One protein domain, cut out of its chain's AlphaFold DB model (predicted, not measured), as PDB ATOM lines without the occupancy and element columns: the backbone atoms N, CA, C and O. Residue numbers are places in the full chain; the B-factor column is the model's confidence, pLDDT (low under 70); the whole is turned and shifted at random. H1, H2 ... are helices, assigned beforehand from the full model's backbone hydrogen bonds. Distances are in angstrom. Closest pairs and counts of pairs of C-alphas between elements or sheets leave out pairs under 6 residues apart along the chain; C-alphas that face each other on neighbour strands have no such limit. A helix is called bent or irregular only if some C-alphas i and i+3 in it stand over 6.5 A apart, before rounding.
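What this domain is: This is residues 15 to 156 of the 601 residues of the protein "Transposase, IS605 OrfB family, central region" of Tepidibacter thalassicus DSM 15285 (UniProt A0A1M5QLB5). Two long helices, H1 and H5, cross near the middle of a helical head, with the short H2, H3 and H4 round them; from this head a long helical hairpin, H6 and H7, reaches away as an arm. The arm makes the longest axis, and the first turns of H1, residues 15 to 21, stick out from the head. The printed part has 142 residues with seven named helices, in the order H1 to H7, and no named strand; the class is all helix. It is loose, with a radius of gyration of the C-alphas of 20.4 A, and flat, with spans of 60 by 47 by 19 A.

Where its parts are: H1, residues 15 to 40, begins with C-alpha 15 at (549.522, 250.067, 468.524) and is 37.8 A long. H2 is residues 42 to 48, H3 residues 58 to 65 and H4 residues 70 to 73. H5, residues 77 to 100, is 35.7 A long and irregular, with C-alphas 78 and 81 7.9 A apart. H6, residues 110 to 130, begins with C-alpha 110 at (562.695, 268.484, 483.588) and is 30.2 A long. H7, residues 136 to 155, is 28.7 A long and ends with C-alpha 155 at (565.963, 259.118, 488.286).

How they stand to each other: H5 is the hub, touching H1, H3 and H4. H1, with residues 27 to 35 alone, touches H5 at a steep tilt of 42 degrees, the same way; their closest C-alphas, of Leu 35 and Val 87, are 6.4 A apart. H3 touches H5 at a steep tilt of 63 degrees, opposite ways, with the closest C-alphas, of Gly 58 and Cys 89, 3.8 A apart. H4 touches H1, closest at the C-alphas of Ala 30 and His 71, 6.0 A, and H5, closest at those of His 71 and Gly 80, 5.6 A. H2 is close to but not clearly touching H3, closest at the C-alphas of Ile 45 and Ile 61, 7.0 A. H6 and H7 form a helical hairpin at a shallow tilt of 15 degrees, opposite ways; they touch, closest at the C-alphas of Ile 121 and Ile 146, 5.8 A. H5 and H6 are apart, and so are H1 and H7. In H1, H2, H6 and H7 every O i to N i+4 pair is within hydrogen-bond range; in H5 18 of 20 are, and in H3 1 of 4, beside 3 of 5 O i to N i+3 pairs, while H4 is too short for an O i to N i+4 pair.

The domain as a whole: The C-alphas farthest apart, of Lys 52 and Thr 132, are 62.5 A apart. The printed part has no cut, and no link is long. Residues 132 to 137 stand free. The mean pLDDT of the printed part is 87.0; residues 109 to 112 and 154 to 156 are under 70.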
ATOM      1  N   TYR A  15     550.397 248.911 468.731       82.00
ATOM      2  CA  TYR A  15     549.522 250.067 468.524       82.00
ATOM      3  C   TYR A  15     549.192 250.823 469.825       82.00
ATOM      4  O   TYR A  15     549.350 252.037 469.903       82.00
ATOM      5  N   LYS A  16     548.753 250.104 470.868       84.81
ATOM      6  CA  LYS A  16     548.434 250.681 472.188       84.81
ATOM      7  C   LYS A  16     549.683 251.218 472.885       84.81
ATOM      8  O   LYS A  16     549.589 252.230 473.570       84.81
ATOM      9  N   GLN A  17     550.820 250.553 472.700       87.31
ATOM     10  CA  GLN A  17     552.118 250.989 473.203       87.31
ATOM     11  C   GLN A  17     552.481 252.368 472.625       87.31
ATOM     12  O   GLN A  17     552.597 253.336 473.374       87.31
ATOM     13  N   ASN A  18     552.493 252.485 471.292       83.19
ATOM     14  CA  ASN A  18     552.787 253.730 470.577       83.19
ATOM     15  C   ASN A  18     551.779 254.845 470.896       83.19
ATOM     16  O   ASN A  18     552.161 256.000 471.080       83.19
ATOM     17  N   LEU A  19     550.488 254.505 470.998       86.25
ATOM     18  CA  LEU A  19     549.438 255.447 471.389       86.25
ATOM     19  C   LEU A  19     549.725 256.063 472.764       86.25
ATOM     20  O   LEU A  19     549.686 257.283 472.910       86.25
ATOM     21  N   LEU A  20     550.018 255.229 473.767       91.12
ATOM     22  CA  LEU A  20     550.316 255.702 475.116       91.12
ATOM     23  C   LEU A  20     551.650 256.458 475.167       91.12
ATOM     24  O   LEU A  20     551.741 257.473 475.853       91.12
ATOM     25  N   ASP A  21     552.664 256.032 474.417       86.88
ATOM     26  CA  ASP A  21     553.945 256.735 474.340       86.88
ATOM     27  C   ASP A  21     553.797 258.162 473.807       86.88
ATOM     28  O   ASP A  21     554.272 259.108 474.448       86.88
ATOM     29  N   ASN A  22     553.081 258.324 472.694       86.12
ATOM     30  CA  ASN A  22     552.768 259.632 472.119       86.12
ATOM     31  C   ASN A  22     551.919 260.474 473.077       86.12
ATOM     32  O   ASN A  22     552.180 261.665 473.252       86.12
ATOM     33  N   LEU A  23     550.950 259.853 473.758       90.94
ATOM     34  CA  LEU A  23     550.127 260.523 474.760       90.94
ATOM     35  C   LEU A  23     550.982 261.108 475.894       90.94
ATOM     36  O   LEU A  23     550.829 262.280 476.227       90.94
ATOM     37  N   PHE A  24     551.916 260.335 476.459       91.69
ATOM     38  CA  PHE A  24     552.810 260.810 477.523       91.69
ATOM     39  C   PHE A  24     553.744 261.928 477.059       91.69
ATOM     40  O   PHE A  24     553.983 262.876 477.814       91.69
ATOM     41  N   GLN A  25     554.270 261.835 475.834       86.62
ATOM     42  CA  GLN A  25     555.092 262.894 475.247       86.62
ATOM     43  C   GLN A  25     554.298 264.195 475.114       86.62
ATOM     44  O   GLN A  25     554.731 265.234 475.617       86.62
ATOM     45  N   ASN A  26     553.120 264.127 474.495       89.81
ATOM     46  CA  ASN A  26     552.267 265.285 474.258       89.81
ATOM     47  C   ASN A  26     551.761 265.892 475.566       89.81
ATOM     48  O   ASN A  26     551.850 267.105 475.738       89.81
ATOM     49  N   TYR A  27     551.318 265.067 476.520       93.12
ATOM     50  CA  TYR A  27     550.875 265.530 477.838       93.12
ATOM     51  C   TYR A  27     551.985 266.265 478.583       93.12
ATOM     52  O   TYR A  27     551.758 267.331 479.148       93.12
ATOM     53  N   THR A  28     553.207 265.733 478.537       90.25
ATOM     54  CA  THR A  28     554.365 266.360 479.181       90.25
ATOM     55  C   THR A  28     554.709 267.706 478.540       90.25
ATOM     56  O   THR A  28     554.954 268.667 479.265       90.25
ATOM     57  N   LYS A  29     554.694 267.805 477.203       87.56
ATOM     58  CA  LYS A  29     554.941 269.069 476.487       87.56
ATOM     59  C   LYS A  29     553.864 270.112 476.790       87.56
ATOM     60  O   LYS A  29     554.196 271.225 477.184       87.56
ATOM     61  N   ALA A  30     552.593 269.725 476.691       92.25
ATOM     62  CA  ALA A  30     551.462 270.605 476.969       92.25
ATOM     63  C   ALA A  30     551.470 271.115 478.416       92.25
ATOM     64  O   ALA A  30     551.225 272.293 478.657       92.25
ATOM     65  N   TYR A  31     551.808 270.244 479.373       93.44
ATOM     66  CA  TYR A  31     551.949 270.607 480.780       93.44
ATOM     67  C   TYR A  31     552.972 271.732 480.974       93.44
ATOM     68  O   TYR A  31     552.686 272.700 481.671       93.44
ATOM     69  N   TYR A  32     554.151 271.623 480.353       89.50
ATOM     70  CA  TYR A  32     555.196 272.637 480.493       89.50
ATOM     71  C   TYR A  32     554.880 273.931 479.740       89.50
ATOM     72  O   TYR A  32     555.148 275.001 480.272       89.50
ATOM     73  N   GLU A  33     554.249 273.861 478.565       90.62
ATOM     74  CA  GLU A  33     553.778 275.065 477.864       90.62
ATOM     75  C   GLU A  33     552.751 275.833 478.711       90.62
ATOM     76  O   GLU A  33     552.857 277.046 478.868       90.62
ATOM     77  N   MET A  34     551.812 275.127 479.348       93.56
ATOM     78  CA  MET A  34     550.850 275.747 480.267       93.56
ATOM     79  C   MET A  34     551.500 276.304 481.536       93.56
ATOM     80  O   MET A  34     551.045 277.315 482.064       93.56
ATOM     81  N   LEU A  35     552.542 275.644 482.038       92.31
ATOM     82  CA  LEU A  35     553.284 276.093 483.212       92.31
ATOM     83  C   LEU A  35     554.066 277.382 482.919       92.31
ATOM     84  O   LEU A  35     554.047 278.292 483.742       92.31
ATOM     85  N   ASN A  36     554.677 277.486 481.736       90.06
ATOM     86  CA  ASN A  36     555.345 278.706 481.275       90.06
ATOM     87  C   ASN A  36     554.342 279.842 481.058       90.06
ATOM     88  O   ASN A  36     554.549 280.936 481.572       90.06
ATOM     89  N   TYR A  37     553.206 279.556 480.415       92.75
ATOM     90  CA  TYR A  37     552.126 280.532 480.264       92.75
ATOM     91  C   TYR A  37     551.629 281.061 481.621       92.75
ATOM     92  O   TYR A  37     551.369 282.249 481.779       92.75
ATOM     93  N   ALA A  38     551.537 280.198 482.637       93.44
ATOM     94  CA  ALA A  38     551.202 280.632 483.990       93.44
ATOM     95  C   ALA A  38     552.315 281.444 484.666       93.44
ATOM     96  O   ALA A  38     552.005 282.353 485.428       93.44
ATOM     97  N   LYS A  39     553.591 281.138 484.394       91.75
ATOM     98  CA  LYS A  39     554.740 281.901 484.903       91.75
ATOM     99  C   LYS A  39     554.711 283.348 484.408       91.75
ATOM    100  O   LYS A  39     554.938 284.256 485.195       91.75
ATOM    101  N   GLU A  40     554.386 283.552 483.133       92.81
ATOM    102  CA  GLU A  40     554.254 284.879 482.507       92.81
ATOM    103  C   GLU A  40     553.074 285.693 483.061       92.81
ATOM    104  O   GLU A  40     553.063 286.912 482.956       92.81
ATOM    105  N   ASN A  41     552.087 285.028 483.668       94.38
ATOM    106  CA  ASN A  41     550.855 285.638 484.174       94.38
ATOM    107  C   ASN A  41     550.691 285.429 485.690       94.38
ATOM    108  O   ASN A  41     549.569 285.359 486.201       94.38
ATOM    109  N   LEU A  42     551.804 285.282 486.415       93.00
ATOM    110  CA  LEU A  42     551.784 284.875 487.818       93.00
ATOM    111  C   LEU A  42     551.068 285.895 488.712       93.00
ATOM    112  O   LEU A  42     550.284 285.494 489.570       93.00
ATOM    113  N   ASP A  43     551.256 287.190 488.452       92.44
ATOM    114  CA  ASP A  43     550.639 288.277 489.225       92.44
ATOM    115  C   ASP A  43     549.104 288.229 489.162       92.44
ATOM    116  O   ASP A  43     548.415 288.406 490.170       92.44
ATOM    117  N   VAL A  44     548.555 287.904 487.985       94.12
ATOM    118  CA  VAL A  44     547.109 287.721 487.778       94.12
ATOM    119  C   VAL A  44     546.608 286.517 488.576       94.12
ATOM    120  O   VAL A  44     545.565 286.581 489.226       94.12
ATOM    121  N   ILE A  45     547.356 285.411 488.567       93.62
ATOM    122  CA  ILE A  45     546.982 284.194 489.301       93.62
ATOM    123  C   ILE A  45     547.003 284.441 490.815       93.62
ATOM    124  O   ILE A  45     546.079 284.019 491.518       93.62
ATOM    125  N   GLU A  46     548.027 285.131 491.320       92.38
ATOM    126  CA  GLU A  46     548.171 285.465 492.741       92.38
ATOM    127  C   GLU A  46     547.041 286.365 493.246       92.38
ATOM    128  O   GLU A  46     546.538 286.160 494.356       92.38
ATOM    129  N   LYS A  47     546.605 287.328 492.429       91.50
ATOM    130  CA  LYS A  47     545.557 288.280 492.800       91.50
ATOM    131  C   LYS A  47     544.149 287.703 492.644       91.50
ATOM    132  O   LYS A  47     543.364 287.737 493.592       91.50
ATOM    133  N   ASP A  48     543.837 287.140 491.480       93.62
ATOM    134  CA  ASP A  48     542.448 286.886 491.074       93.62
ATOM    135  C   ASP A  48     541.966 285.463 491.406       93.62
ATOM    136  O   ASP A  48     540.763 285.193 491.432       93.62
ATOM    137  N   TYR A  49     542.888 284.534 491.689       93.56
ATOM    138  CA  TYR A  49     542.575 283.119 491.947       93.56
ATOM    139  C   TYR A  49     542.871 282.675 493.387       93.56
ATOM    140  O   TYR A  49     542.841 281.474 493.695       93.56
ATOM    141  N   LYS A  50     543.091 283.637 494.289       92.75
ATOM    142  CA  LYS A  50     543.215 283.426 495.735       92.75
ATOM    143  C   LYS A  50     541.838 283.235 496.374       92.75
ATOM    144  O   LYS A  50     540.880 283.942 496.065       92.75
ATOM    145  N   LEU A  51     541.706 282.260 497.272       90.94
ATOM    146  CA  LEU A  51     540.460 282.066 498.014       90.94
ATOM    147  C   LEU A  51     540.295 283.136 499.100       90.94
ATOM    148  O   LEU A  51     541.267 283.701 499.591       90.94
ATOM    149  N   LYS A  52     539.051 283.345 499.553       89.56
ATOM    150  CA  LYS A  52     538.722 284.302 500.629       89.56
ATOM    151  C   LYS A  52     539.506 284.069 501.926       89.56
ATOM    152  O   LYS A  52     539.765 285.012 502.657       89.56
ATOM    153  N   ASN A  53     539.879 282.821 502.212       88.25
ATOM    154  CA  ASN A  53     540.676 282.449 503.384       88.25
ATOM    155  C   ASN A  53     542.196 282.621 503.173       88.25
ATOM    156  O   ASN A  53     542.975 282.151 503.993       88.25
ATOM    157  N   GLY A  54     542.617 283.203 502.050       86.94
ATOM    158  CA  GLY A  54     544.014 283.442 501.702       86.94
ATOM    159  C   GLY A  54     544.753 282.269 501.046       86.94
ATOM    160  O   GLY A  54     545.858 282.480 500.549       86.94
ATOM    161  N   SER A  55     544.144 281.079 500.995       91.00
ATOM    162  CA  SER A  55     544.755 279.871 500.416       91.00
ATOM    163  C   SER A  55     544.525 279.729 498.904       91.00
ATOM    164  O   SER A  55     543.596 280.307 498.331       91.00
ATOM    165  N   TYR A  56     545.324 278.887 498.261       91.69
ATOM    166  CA  TYR A  56     545.239 278.522 496.855       91.69
ATOM    167  C   TYR A  56     544.800 277.066 496.687       91.69
ATOM    168  O   TYR A  56     545.306 276.137 497.317       91.69
ATOM    169  N   LYS A  57     543.859 276.835 495.765       92.44
ATOM    170  CA  LYS A  57     543.430 275.488 495.363       92.44
ATOM    171  C   LYS A  57     543.648 275.281 493.877       92.44
ATOM    172  O   LYS A  57     543.278 276.128 493.066       92.44
ATOM    173  N   GLY A  58     544.143 274.097 493.520       90.44
ATOM    174  CA  GLY A  58     544.399 273.747 492.124       90.44
ATOM    175  C   GLY A  58     543.156 273.809 491.235       90.44
ATOM    176  O   GLY A  58     543.254 274.213 490.087       90.44
ATOM    177  N   GLU A  59     541.968 273.494 491.766       90.38
ATOM    178  CA  GLU A  59     540.697 273.613 491.029       90.38
ATOM    179  C   GLU A  59     540.290 275.060 490.746       90.38
ATOM    180  O   GLU A  59     539.655 275.327 489.728       90.38
ATOM    181  N   THR A  60     540.650 275.989 491.633       93.00
ATOM    182  CA  THR A  60     540.420 277.419 491.419       93.00
ATOM    183  C   THR A  60     541.362 277.922 490.336       93.00
ATOM    184  O   THR A  60     540.891 278.456 489.338       93.00
ATOM    185  N   ILE A  61     542.662 277.651 490.472       94.56
ATOM    186  CA  ILE A  61     543.679 278.075 489.500       94.56
ATOM    187  C   ILE A  61     543.460 277.417 488.135       94.56
ATOM    188  O   ILE A  61     543.666 278.054 487.113       94.56
ATOM    189  N   ALA A  62     542.948 276.186 488.064       94.06
ATOM    190  CA  ALA A  62     542.626 275.541 486.788       94.06
ATOM    191  C   ALA A  62     541.656 276.363 485.912       94.06
ATOM    192  O   ALA A  62     541.678 276.228 484.686       94.06
ATOM    193  N   LYS A  63     540.824 277.228 486.516       94.81
ATOM    194  CA  LYS A  63     539.914 278.132 485.796       94.81
ATOM    195  C   LYS A  63     540.645 279.237 485.034       94.81
ATOM    196  O   LYS A  63     540.090 279.700 484.046       94.81
ATOM    197  N   PHE A  64     541.869 279.594 485.428       95.56
ATOM    198  CA  PHE A  64     542.729 280.519 484.681       95.56
ATOM    199  C   PHE A  64     542.944 280.043 483.242       95.56
ATOM    200  O   PHE A  64     542.895 280.813 482.294       95.56
ATOM    201  N   PHE A  65     543.058 278.729 483.052       94.19
ATOM    202  CA  PHE A  65     543.206 278.122 481.733       94.19
ATOM    203  C   PHE A  65     541.867 277.904 481.003       94.19
ATOM    204  O   PHE A  65     541.792 277.150 480.024       94.19
ATOM    205  N   LYS A  66     540.754 278.476 481.475       90.12
ATOM    206  CA  LYS A  66     539.481 278.416 480.748       90.12
ATOM    207  C   LYS A  66     539.608 279.269 479.481       90.12
ATOM    208  O   LYS A  66     540.068 280.394 479.538       90.12
ATOM    209  N   GLY A  67     539.231 278.710 478.332       85.00
ATOM    210  CA  GLY A  67     539.406 279.365 477.029       85.00
ATOM    211  C   GLY A  67     540.757 279.106 476.356       85.00
ATOM    212  O   GLY A  67     540.844 279.241 475.143       85.00
ATOM    213  N   THR A  68     541.781 278.632 477.078       89.62
ATOM    214  CA  THR A  68     543.054 278.278 476.435       89.62
ATOM    215  C   THR A  68     542.925 276.999 475.603       89.62
ATOM    216  O   THR A  68     542.346 275.989 476.035       89.62
ATOM    217  N   GLU A  69     543.510 277.025 474.405       89.81
ATOM    218  CA  GLU A  69     543.506 275.904 473.457       89.81
ATOM    219  C   GLU A  69     544.827 275.119 473.431       89.81
ATOM    220  O   GLU A  69     545.007 274.239 472.593       89.81
ATOM    221  N   ILE A  70     545.729 275.360 474.393       91.12
ATOM    222  CA  ILE A  70     547.058 274.719 474.458       91.12
ATOM    223  C   ILE A  70     546.939 273.187 474.389       91.12
ATOM    224  O   ILE A  70     547.629 272.531 473.622       91.12
ATOM    225  N   HIS A  71     545.997 272.594 475.122       89.62
ATOM    226  CA  HIS A  71     545.741 271.151 475.081       89.62
ATOM    227  C   HIS A  71     545.343 270.627 473.681       89.62
ATOM    228  O   HIS A  71     545.697 269.499 473.338       89.62
ATOM    229  N   LYS A  72     544.652 271.425 472.849       90.06
ATOM    230  CA  LYS A  72     544.261 271.038 471.480       90.06
ATOM    231  C   LYS A  72     545.468 270.966 470.545       90.06
ATOM    232  O   LYS A  72     545.566 270.010 469.784       90.06
ATOM    233  N   LYS A  73     546.424 271.897 470.669       89.00
ATOM    234  CA  LYS A  73     547.703 271.894 469.924       89.00
ATOM    235  C   LYS A  73     548.462 270.569 470.071       89.00
ATOM    236  O   LYS A  73     549.138 270.130 469.147       89.00
ATOM    237  N   TYR A  74     548.316 269.912 471.221       88.06
ATOM    238  CA  TYR A  74     548.960 268.636 471.536       88.06
ATOM    239  C   TYR A  74     548.055 267.409 471.363       88.06
ATOM    240  O   TYR A  74     548.455 266.304 471.736       88.06
ATOM    241  N   ASN A  75     546.863 267.569 470.781       86.75
ATOM    242  CA  ASN A  75     545.880 266.500 470.607       86.75
ATOM    243  C   ASN A  75     545.459 265.844 471.943       86.75
ATOM    244  O   ASN A  75     545.440 264.618 472.071       86.75
ATOM    245  N   LEU A  76     545.193 266.659 472.969       89.56
ATOM    246  CA  LEU A  76     544.814 266.229 474.323       89.56
ATOM    247  C   LEU A  76     543.392 266.662 474.703       89.56
ATOM    248  O   LEU A  76     543.093 266.845 475.881       89.56
ATOM    249  N   GLU A  77     542.495 266.818 473.732       87.12
ATOM    250  CA  GLU A  77     541.088 267.160 473.964       87.12
ATOM    251  C   GLU A  77     540.397 266.303 475.043       87.12
ATOM    252  O   GLU A  77     539.770 266.902 475.919       87.12
ATOM    253  N   PRO A  78     540.529 264.956 475.087       84.62
ATOM    254  CA  PRO A  78     539.893 264.157 476.145       84.62
ATOM    255  C   PRO A  78     540.473 264.401 477.547       84.62
ATOM    256  O   PRO A  78     539.834 264.054 478.534       84.62
ATOM    257  N   LEU A  79     541.678 264.971 477.646       90.12
ATOM    258  CA  LEU A  79     542.413 265.171 478.896       90.12
ATOM    259  C   LEU A  79     542.593 266.655 479.242       90.12
ATOM    260  O   LEU A  79     543.346 266.973 480.159       90.12
ATOM    261  N   GLY A  80     541.916 267.564 478.533       90.25
ATOM    262  CA  GLY A  80     542.080 269.007 478.715       90.25
ATOM    263  C   GLY A  80     541.795 269.455 480.150       90.25
ATOM    264  O   GLY A  80     542.601 270.170 480.742       90.25
ATOM    265  N   ASP A  81     540.696 268.982 480.742       88.94
ATOM    266  CA  ASP A  81     540.337 269.295 482.133       88.94
ATOM    267  C   ASP A  81     541.348 268.718 483.131       88.94
ATOM    268  O   ASP A  81     541.743 269.392 484.086       88.94
ATOM    269  N   SER A  82     541.804 267.484 482.893       91.56
ATOM    270  CA  SER A  82     542.827 266.829 483.712       91.56
ATOM    271  C   SER A  82     544.145 267.597 483.691       91.56
ATOM    272  O   SER A  82     544.724 267.847 484.748       91.56
ATOM    273  N   LEU A  83     544.576 268.041 482.508       93.31
ATOM    274  CA  LEU A  83     545.806 268.800 482.321       93.31
ATOM    275  C   LEU A  83     545.745 270.156 483.036       93.31
ATOM    276  O   LEU A  83     546.660 270.498 483.784       93.31
ATOM    277  N   LYS A  84     544.640 270.896 482.875       94.06
ATOM    278  CA  LYS A  84     544.404 272.173 483.575       94.06
ATOM    279  C   LYS A  84     544.444 272.000 485.088       94.06
ATOM    280  O   LYS A  84     545.039 272.823 485.784       94.06
ATOM    281  N   LYS A  85     543.844 270.920 485.599       91.88
ATOM    282  CA  LYS A  85     543.846 270.601 487.029       91.88
ATOM    283  C   LYS A  85     545.241 270.248 487.540       91.88
ATOM    284  O   LYS A  85     545.624 270.742 488.596       91.88
ATOM    285  N   ASP A  86     546.004 269.443 486.803       92.44
ATOM    286  CA  ASP A  86     547.369 269.068 487.187       92.44
ATOM    287  C   ASP A  86     548.289 270.294 487.272       92.44
ATOM    288  O   ASP A  86     548.965 270.479 488.286       92.44
ATOM    289  N   VAL A  87     548.272 271.157 486.249       93.31
ATOM    290  CA  VAL A  87     549.068 272.397 486.233       93.31
ATOM    291  C   VAL A  87     548.614 273.338 487.353       93.31
ATOM    292  O   VAL A  87     549.443 273.819 488.126       93.31
ATOM    293  N   GLY A  88     547.300 273.529 487.513       93.69
ATOM    294  CA  GLY A  88     546.735 274.348 488.586       93.69
ATOM    295  C   GLY A  88     547.136 273.866 489.983       93.69
ATOM    296  O   GLY A  88     547.465 274.680 490.841       93.69
ATOM    297  N   CYS A  89     547.174 272.550 490.223       92.81
ATOM    298  CA  CYS A  89     547.653 271.979 491.485       92.81
ATOM    299  C   CYS A  89     549.134 272.282 491.750       92.81
ATOM    300  O   CYS A  89     549.497 272.547 492.896       92.81
ATOM    301  N   SER A  90     549.990 272.251 490.727       92.44
ATOM    302  CA  SER A  90     551.403 272.601 490.895       92.44
ATOM    303  C   SER A  90     551.618 274.083 491.173       92.44
ATOM    304  O   SER A  90     552.425 274.403 492.042       92.44
ATOM    305  N   ILE A  91     550.864 274.967 490.518       93.62
ATOM    306  CA  ILE A  91     550.922 276.408 490.793       93.62
ATOM    307  C   ILE A  91     550.389 276.700 492.199       93.62
ATOM    308  O   ILE A  91     551.047 277.402 492.954       93.62
ATOM    309  N   ALA A  92     549.262 276.096 492.598       93.19
ATOM    310  CA  ALA A  92     548.732 276.241 493.956       93.19
ATOM    311  C   ALA A  92     549.778 275.845 495.006       93.19
ATOM    312  O   ALA A  92     550.027 276.592 495.943       93.19
ATOM    313  N   SER A  93     550.433 274.695 494.812       92.56
ATOM    314  CA  SER A  93     551.495 274.239 495.711       92.56
ATOM    315  C   SER A  93     552.683 275.197 495.749       92.56
ATOM    316  O   SER A  93     553.266 275.368 496.813       92.56
ATOM    317  N   TYR A  94     553.068 275.782 494.615       93.25
ATOM    318  CA  TYR A  94     554.136 276.775 494.560       93.25
ATOM    319  C   TYR A  94     553.760 278.044 495.331       93.25
ATOM    320  O   TYR A  94     554.539 278.492 496.162       93.25
ATOM    321  N   LEU A  95     552.557 278.581 495.115       92.00
ATOM    322  CA  LEU A  95     552.104 279.811 495.760       92.00
ATOM    323  C   LEU A  95     551.962 279.663 497.280       92.00
ATOM    324  O   LEU A  95     552.347 280.563 498.019       92.00
ATOM    325  N   GLU A  96     551.473 278.515 497.752       90.38
ATOM    326  CA  GLU A  96     551.439 278.180 499.184       90.38
ATOM    327  C   GLU A  96     552.852 278.111 499.786       90.38
ATOM    328  O   GLU A  96     553.099 278.613 500.880       90.38
ATOM    329  N   LEU A  97     553.813 277.527 499.060       89.50
ATOM    330  CA  LEU A  97     555.206 277.476 499.506       89.50
ATOM    331  C   LEU A  97     555.866 278.860 499.485       89.50
ATOM    332  O   LEU A  97     556.576 279.184 500.430       89.50
ATOM    333  N   LYS A  98     555.594 279.680 498.464       89.06
ATOM    334  CA  LYS A  98     556.071 281.065 498.348       89.06
ATOM    335  C   LYS A  98     555.559 281.936 499.499       89.06
ATOM    336  O   LYS A  98     556.304 282.756 500.021       89.06
ATOM    337  N   GLN A  99     554.311 281.731 499.935       86.62
ATOM    338  CA  GLN A  99     553.763 282.400 501.122       86.62
ATOM    339  C   GLN A  99     554.507 282.022 502.414       86.62
ATOM    340  O   GLN A  99     554.604 282.848 503.317       86.62
ATOM    341  N   ALA A 100     555.022 280.792 502.512       84.56
ATOM    342  CA  ALA A 100     555.777 280.326 503.675       84.56
ATOM    343  C   ALA A 100     557.280 280.665 503.611       84.56
ATOM    344  O   ALA A 100     557.919 280.788 504.654       84.56
ATOM    345  N   ASN A 101     557.851 280.778 502.410       85.75
ATOM    346  CA  ASN A 101     559.259 281.089 502.175       85.75
ATOM    347  C   ASN A 101     559.439 281.806 500.822       85.75
ATOM    348  O   ASN A 101     559.103 281.250 499.776       85.75
ATOM    349  N   ALA A 102     560.015 283.011 500.838       78.56
ATOM    350  CA  ALA A 102     560.207 283.834 499.643       78.56
ATOM    351  C   ALA A 102     561.221 283.248 498.637       78.56
ATOM    352  O   ALA A 102     561.097 283.508 497.441       78.56
ATOM    353  N   ASP A 103     562.153 282.399 499.084       83.25
ATOM    354  CA  ASP A 103     563.230 281.834 498.250       83.25
ATOM    355  C   ASP A 103     562.800 280.612 497.413       83.25
ATOM    356  O   ASP A 103     563.622 279.888 496.842       83.25
ATOM    357  N   VAL A 104     561.501 280.314 497.352       84.81
ATOM    358  CA  VAL A 104     560.992 279.156 496.612       84.81
ATOM    359  C   VAL A 104     561.035 279.432 495.110       84.81
ATOM    360  O   VAL A 104     560.390 280.351 494.604       84.81
ATOM    361  N   SER A 105     561.747 278.579 494.369       84.38
ATOM    362  CA  SER A 105     561.808 278.654 492.911       84.38
ATOM    363  C   SER A 105     560.513 278.180 492.246       84.38
ATOM    364  O   SER A 105     559.836 277.252 492.707       84.38
ATOM    365  N   PHE A 106     560.158 278.829 491.134       84.75
ATOM    366  CA  PHE A 106     559.005 278.432 490.331       84.75
ATOM    367  C   PHE A 106     559.225 277.031 489.732       84.75
ATOM    368  O   PHE A 106     560.356 276.685 489.394       84.75
ATOM    369  N   PRO A 107     558.183 276.196 489.571       83.25
ATOM    370  CA  PRO A 107     558.351 274.870 488.987       83.25
ATOM    371  C   PRO A 107     558.895 274.931 487.547       83.25
ATOM    372  O   PRO A 107     558.259 275.488 486.659       83.25
ATOM    373  N   GLU A 108     560.050 274.310 487.305       72.62
ATOM    374  CA  GLU A 108     560.731 274.310 485.998       72.62
ATOM    375  C   GLU A 108     560.548 273.010 485.205       72.62
ATOM    376  O   GLU A 108     560.028 271.994 485.701       72.62
ATOM    377  N   THR A 109     560.984 273.028 483.939       68.62
ATOM    378  CA  THR A 109     560.953 271.837 483.097       68.62
ATOM    379  C   THR A 109     562.010 270.822 483.524       68.62
ATOM    380  O   THR A 109     563.118 271.148 483.944       68.62
ATOM    381  N   ASN A 110     561.695 269.532 483.370       67.56
ATOM    382  CA  ASN A 110     562.695 268.484 483.588       67.56
ATOM    383  C   ASN A 110     563.872 268.592 482.603       67.56
ATOM    384  O   ASN A 110     564.918 268.023 482.889       67.56
ATOM    385  N   LYS A 111     563.707 269.275 481.460       65.44
ATOM    386  CA  LYS A 111     564.766 269.456 480.461       65.44
ATOM    387  C   LYS A 111     565.828 270.426 480.975       65.44
ATOM    388  O   LYS A 111     566.997 270.070 480.959       65.44
ATOM    389  N   ASP A 112     565.410 271.562 481.523       66.69
ATOM    390  CA  ASP A 112     566.324 272.572 482.078       66.69
ATOM    391  C   ASP A 112     567.099 271.990 483.262       66.69
ATOM    392  O   ASP A 112     568.323 272.055 483.319       66.69
ATOM    393  N   ARG A 113     566.404 271.246 484.130       70.25
ATOM    394  CA  ARG A 113     567.035 270.529 485.243       70.25
ATOM    395  C   ARG A 113     568.045 269.468 484.794       70.25
ATOM    396  O   ARG A 113     569.029 269.237 485.487       70.25
ATOM    397  N   ILE A 114     567.779 268.773 483.687       71.69
ATOM    398  CA  ILE A 114     568.711 267.788 483.123       71.69
ATOM    399  C   ILE A 114     569.927 268.499 482.515       71.69
ATOM    400  O   ILE A 114     571.043 268.049 482.750       71.69
ATOM    401  N   ASN A 115     569.727 269.613 481.806       74.44
ATOM    402  CA  ASN A 115     570.812 270.404 481.223       74.44
ATOM    403  C   ASN A 115     571.757 270.949 482.300       74.44
ATOM    404  O   ASN A 115     572.952 270.701 482.211       74.44
ATOM    405  N   VAL A 116     571.225 271.545 483.373       80.12
ATOM    406  CA  VAL A 116     572.027 272.022 484.519       80.12
ATOM    407  C   VAL A 116     572.847 270.888 485.149       80.12
ATOM    408  O   VAL A 116     573.993 271.069 485.552       80.12
ATOM    409  N   LEU A 117     572.281 269.678 485.235       83.00
ATOM    410  CA  LEU A 117     573.019 268.518 485.741       83.00
ATOM    411  C   LEU A 117     574.110 268.048 484.770       83.00
ATOM    412  O   LEU A 117     575.140 267.572 485.239       83.00
ATOM    413  N   TYR A 118     573.897 268.159 483.457       82.31
ATOM    414  CA  TYR A 118     574.919 267.857 482.454       82.31
ATOM    415  C   TYR A 118     576.043 268.894 482.436       82.31
ATOM    416  O   TYR A 118     577.199 268.496 482.365       82.31
ATOM    417  N   GLU A 119     575.734 270.184 482.571       86.44
ATOM    418  CA  GLU A 119     576.740 271.246 482.717       86.44
ATOM    419  C   GLU A 119     577.643 270.968 483.918       86.44
ATOM    420  O   GLU A 119     578.858 270.884 483.768       86.44
ATOM    421  N   LYS A 120     577.046 270.649 485.072       88.75
ATOM    422  CA  LYS A 120     577.802 270.272 486.270       88.75
ATOM    423  C   LYS A 120     578.644 269.001 486.090       88.75
ATOM    424  O   LYS A 120     579.719 268.881 486.667       88.75
ATOM    425  N   ILE A 121     578.170 268.026 485.310       88.12
ATOM    426  CA  ILE A 121     578.974 266.842 484.965       88.12
ATOM    427  C   ILE A 121     580.174 267.245 484.102       88.12
ATOM    428  O   ILE A 121     581.270 266.746 484.340       88.12
ATOM    429  N   ASN A 122     579.978 268.133 483.127       86.06
ATOM    430  CA  ASN A 122     581.047 268.598 482.246       86.06
ATOM    431  C   ASN A 122     582.106 269.401 483.013       86.06
ATOM    432  O   ASN A 122     583.292 269.196 482.779       86.06
ATOM    433  N   GLU A 123     581.702 270.243 483.967       91.19
ATOM    434  CA  GLU A 123     582.624 270.950 484.870       91.19
ATOM    435  C   GLU A 123     583.522 269.973 485.641       91.19
ATOM    436  O   GLU A 123     584.744 270.094 485.596       91.19
ATOM    437  N   LEU A 124     582.932 268.951 486.271       89.94
ATOM    438  CA  LEU A 124     583.684 267.939 487.025       89.94
ATOM    439  C   LEU A 124     584.580 267.076 486.121       89.94
ATOM    440  O   LEU A 124     585.679 266.694 486.515       89.94
ATOM    441  N   LEU A 125     584.130 266.750 484.903       86.62
ATOM    442  CA  LEU A 125     584.944 266.017 483.926       86.62
ATOM    443  C   LEU A 125     586.150 266.839 483.462       86.62
ATOM    444  O   LEU A 125     587.243 266.283 483.321       86.62
ATOM    445  N   ASN A 126     585.961 268.142 483.252       86.88
ATOM    446  CA  ASN A 126     587.042 269.066 482.929       86.88
ATOM    447  C   ASN A 126     588.031 269.171 484.096       86.88
ATOM    448  O   ASN A 126     589.237 269.101 483.874       86.88
ATOM    449  N   GLU A 127     587.546 269.252 485.336       88.94
ATOM    450  CA  GLU A 127     588.406 269.269 486.522       88.94
ATOM    451  C   GLU A 127     589.290 268.015 486.604       88.94
ATOM    452  O   GLU A 127     590.502 268.137 486.767       88.94
ATOM    453  N   ILE A 128     588.725 266.819 486.391       87.25
ATOM    454  CA  ILE A 128     589.496 265.561 486.370       87.25
ATOM    455  C   ILE A 128     590.517 265.538 485.225       87.25
ATOM    456  O   ILE A 128     591.620 265.019 485.388       87.25
ATOM    457  N   SER A 129     590.140 266.054 484.054       83.31
ATOM    458  CA  SER A 129     590.940 265.920 482.831       83.31
ATOM    459  C   SER A 129     592.095 266.919 482.752       83.31
ATOM    460  O   SER A 129     593.132 266.595 482.179       83.31
ATOM    461  N   PHE A 130     591.930 268.122 483.310       83.06
ATOM    462  CA  PHE A 130     592.890 269.220 483.153       83.06
ATOM    463  C   PHE A 130     593.664 269.573 484.431       83.06
ATOM    464  O   PHE A 130     594.684 270.253 484.342       83.06
ATOM    465  N   ASN A 131     593.235 269.117 485.613       83.50
ATOM    466  CA  ASN A 131     593.948 269.401 486.857       83.50
ATOM    467  C   ASN A 131     594.992 268.315 487.171       83.50
ATOM    468  O   ASN A 131     594.695 267.271 487.754       83.50
ATOM    469  N   THR A 132     596.251 268.591 486.825       76.88
ATOM    470  CA  THR A 132     597.392 267.683 487.035       76.88
ATOM    471  C   THR A 132     597.817 267.537 488.500       76.88
ATOM    472  O   THR A 132     598.660 266.696 488.807       76.88
ATOM    473  N   SER A 133     597.266 268.345 489.408       82.69
ATOM    474  CA  SER A 133     597.611 268.347 490.835       82.69
ATOM    475  C   SER A 133     596.684 267.475 491.691       82.69
ATOM    476  O   SER A 133     596.858 267.417 492.908       82.69
ATOM    477  N   LEU A 134     595.701 266.798 491.087       82.19
ATOM    478  CA  LEU A 134     594.755 265.949 491.811       82.19
ATOM    479  C   LEU A 134     595.399 264.638 492.285       82.19
ATOM    480  O   LEU A 134     596.046 263.912 491.528       82.19
ATOM    481  N   SER A 135     595.158 264.286 493.548       86.19
ATOM    482  CA  SER A 135     595.517 262.976 494.085       86.19
ATOM    483  C   SER A 135     594.577 261.879 493.569       86.19
ATOM    484  O   SER A 135     593.432 262.130 493.185       86.19
ATOM    485  N   LYS A 136     595.018 260.613 493.635       83.75
ATOM    486  CA  LYS A 136     594.176 259.453 493.271       83.75
ATOM    487  C   LYS A 136     592.852 259.412 494.045       83.75
ATOM    488  O   LYS A 136     591.835 258.998 493.494       83.75
ATOM    489  N   GLU A 137     592.860 259.831 495.310       83.94
ATOM    490  CA  GLU A 137     591.660 259.875 496.150       83.94
ATOM    491  C   GLU A 137     590.697 260.985 495.704       83.94
ATOM    492  O   GLU A 137     589.489 260.758 495.618       83.94
ATOM    493  N   GLN A 138     591.224 262.159 495.346       83.81
ATOM    494  CA  GLN A 138     590.424 263.270 494.825       83.81
ATOM    495  C   GLN A 138     589.777 262.911 493.482       83.81
ATOM    496  O   GLN A 138     588.567 263.088 493.332       83.81
ATOM    497  N   CYS A 139     590.529 262.301 492.558       82.75
ATOM    498  CA  CYS A 139     589.976 261.793 491.299       82.75
ATOM    499  C   CYS A 139     588.854 260.773 491.541       82.75
ATOM    500  O   CYS A 139     587.783 260.875 490.943       82.75
ATOM    501  N   HIS A 140     589.047 259.825 492.468       83.56
ATOM    502  CA  HIS A 140     588.011 258.847 492.804       83.56
ATOM    503  C   HIS A 140     586.731 259.504 493.345       83.56
ATOM    504  O   HIS A 140     585.624 259.109 492.972       83.56
ATOM    505  N   ASN A 141     586.860 260.511 494.211       87.31
ATOM    506  CA  ASN A 141     585.713 261.223 494.774       87.31
ATOM    507  C   ASN A 141     584.923 261.983 493.698       87.31
ATOM    508  O   ASN A 141     583.694 261.857 493.653       87.31
ATOM    509  N   LEU A 142     585.613 262.680 492.789       88.31
ATOM    510  CA  LEU A 142     584.991 263.368 491.651       88.31
ATOM    511  C   LEU A 142     584.272 262.372 490.721       88.31
ATOM    512  O   LEU A 142     583.119 262.591 490.343       88.31
ATOM    513  N   GLU A 143     584.869 261.210 490.434       85.62
ATOM    514  CA  GLU A 143     584.206 260.143 489.668       85.62
ATOM    515  C   GLU A 143     582.932 259.614 490.351       85.62
ATOM    516  O   GLU A 143     581.931 259.313 489.683       85.62
ATOM    517  N   GLN A 144     582.943 259.460 491.679       85.94
ATOM    518  CA  GLN A 144     581.750 259.051 492.428       85.94
ATOM    519  C   GLN A 144     580.666 260.129 492.389       85.94
ATOM    520  O   GLN A 144     579.477 259.797 492.288       85.94
ATOM    521  N   GLU A 145     581.046 261.406 492.433       91.00
ATOM    522  CA  GLU A 145     580.116 262.521 492.283       91.00
ATOM    523  C   GLU A 145     579.471 262.525 490.891       91.00
ATOM    524  O   GLU A 145     578.238 262.533 490.798       91.00
ATOM    525  N   ILE A 146     580.260 262.366 489.826       87.00
ATOM    526  CA  ILE A 146     579.769 262.228 488.446       87.00
ATOM    527  C   ILE A 146     578.798 261.044 488.330       87.00
ATOM    528  O   ILE A 146     577.673 261.194 487.839       87.00
ATOM    529  N   LYS A 147     579.160 259.864 488.859       85.38
ATOM    530  CA  LYS A 147     578.264 258.688 488.899       85.38
ATOM    531  C   LYS A 147     576.958 258.995 489.632       85.38
ATOM    532  O   LYS A 147     575.890 258.530 489.222       85.38
ATOM    533  N   ASN A 148     577.005 259.774 490.710       85.50
ATOM    534  CA  ASN A 148     575.814 260.192 491.443       85.50
ATOM    535  C   ASN A 148     574.958 261.196 490.659       85.50
ATOM    536  O   ASN A 148     573.729 261.082 490.702       85.50
ATOM    537  N   LEU A 149     575.559 262.127 489.915       83.19
ATOM    538  CA  LEU A 149     574.842 263.049 489.028       83.19
ATOM    539  C   LEU A 149     574.152 262.294 487.884       83.19
ATOM    540  O   LEU A 149     572.944 262.458 487.705       83.19
ATOM    541  N   TYR A 150     574.832 261.353 487.223       79.25
ATOM    542  CA  TYR A 150     574.203 260.468 486.232       79.25
ATOM    543  C   TYR A 150     573.047 259.651 486.825       79.25
ATOM    544  O   TYR A 150     571.979 259.532 486.221       79.25
ATOM    545  N   ARG A 151     573.195 259.130 488.052       78.19
ATOM    546  CA  ARG A 151     572.083 258.477 488.767       78.19
ATOM    547  C   ARG A 151     570.928 259.442 489.034       78.19
ATOM    548  O   ARG A 151     569.779 259.008 488.980       78.19
ATOM    549  N   LYS A 152     571.185 260.715 489.357       78.25
ATOM    550  CA  LYS A 152     570.128 261.728 489.532       78.25
ATOM    551  C   LYS A 152     569.395 261.968 488.214       78.25
ATOM    552  O   LYS A 152     568.171 261.878 488.226       78.25
ATOM    553  N   ILE A 153     570.116 262.156 487.105       72.81
ATOM    554  CA  ILE A 153     569.545 262.310 485.754       72.81
ATOM    555  C   ILE A 153     568.655 261.110 485.409       72.81
ATOM    556  O   ILE A 153     567.480 261.284 485.094       72.81
ATOM    557  N   ASN A 154     569.156 259.885 485.598       67.12
ATOM    558  CA  ASN A 154     568.404 258.652 485.332       67.12
ATOM    559  C   ASN A 154     567.163 258.471 486.226       67.12
ATOM    560  O   ASN A 154     566.254 257.717 485.882       67.12
ATOM    561  N   ASN A 155     567.112 259.139 487.382       66.81
ATOM    562  CA  ASN A 155     565.963 259.118 488.286       66.81
ATOM    563  C   ASN A 155     564.953 260.248 488.013       66.81
ATOM    564  O   ASN A 155     563.867 260.224 488.602       66.81
ATOM    565  N   ILE A 156     565.276 261.234 487.169       68.12
ATOM    566  CA  ILE A 156     564.323 262.275 486.777       68.12
ATOM    567  C   ILE A 156     563.269 261.630 485.882       68.12
ATOM    568  O   ILE A 156     563.562 261.030 484.850       68.12
TER     569      ILE A 156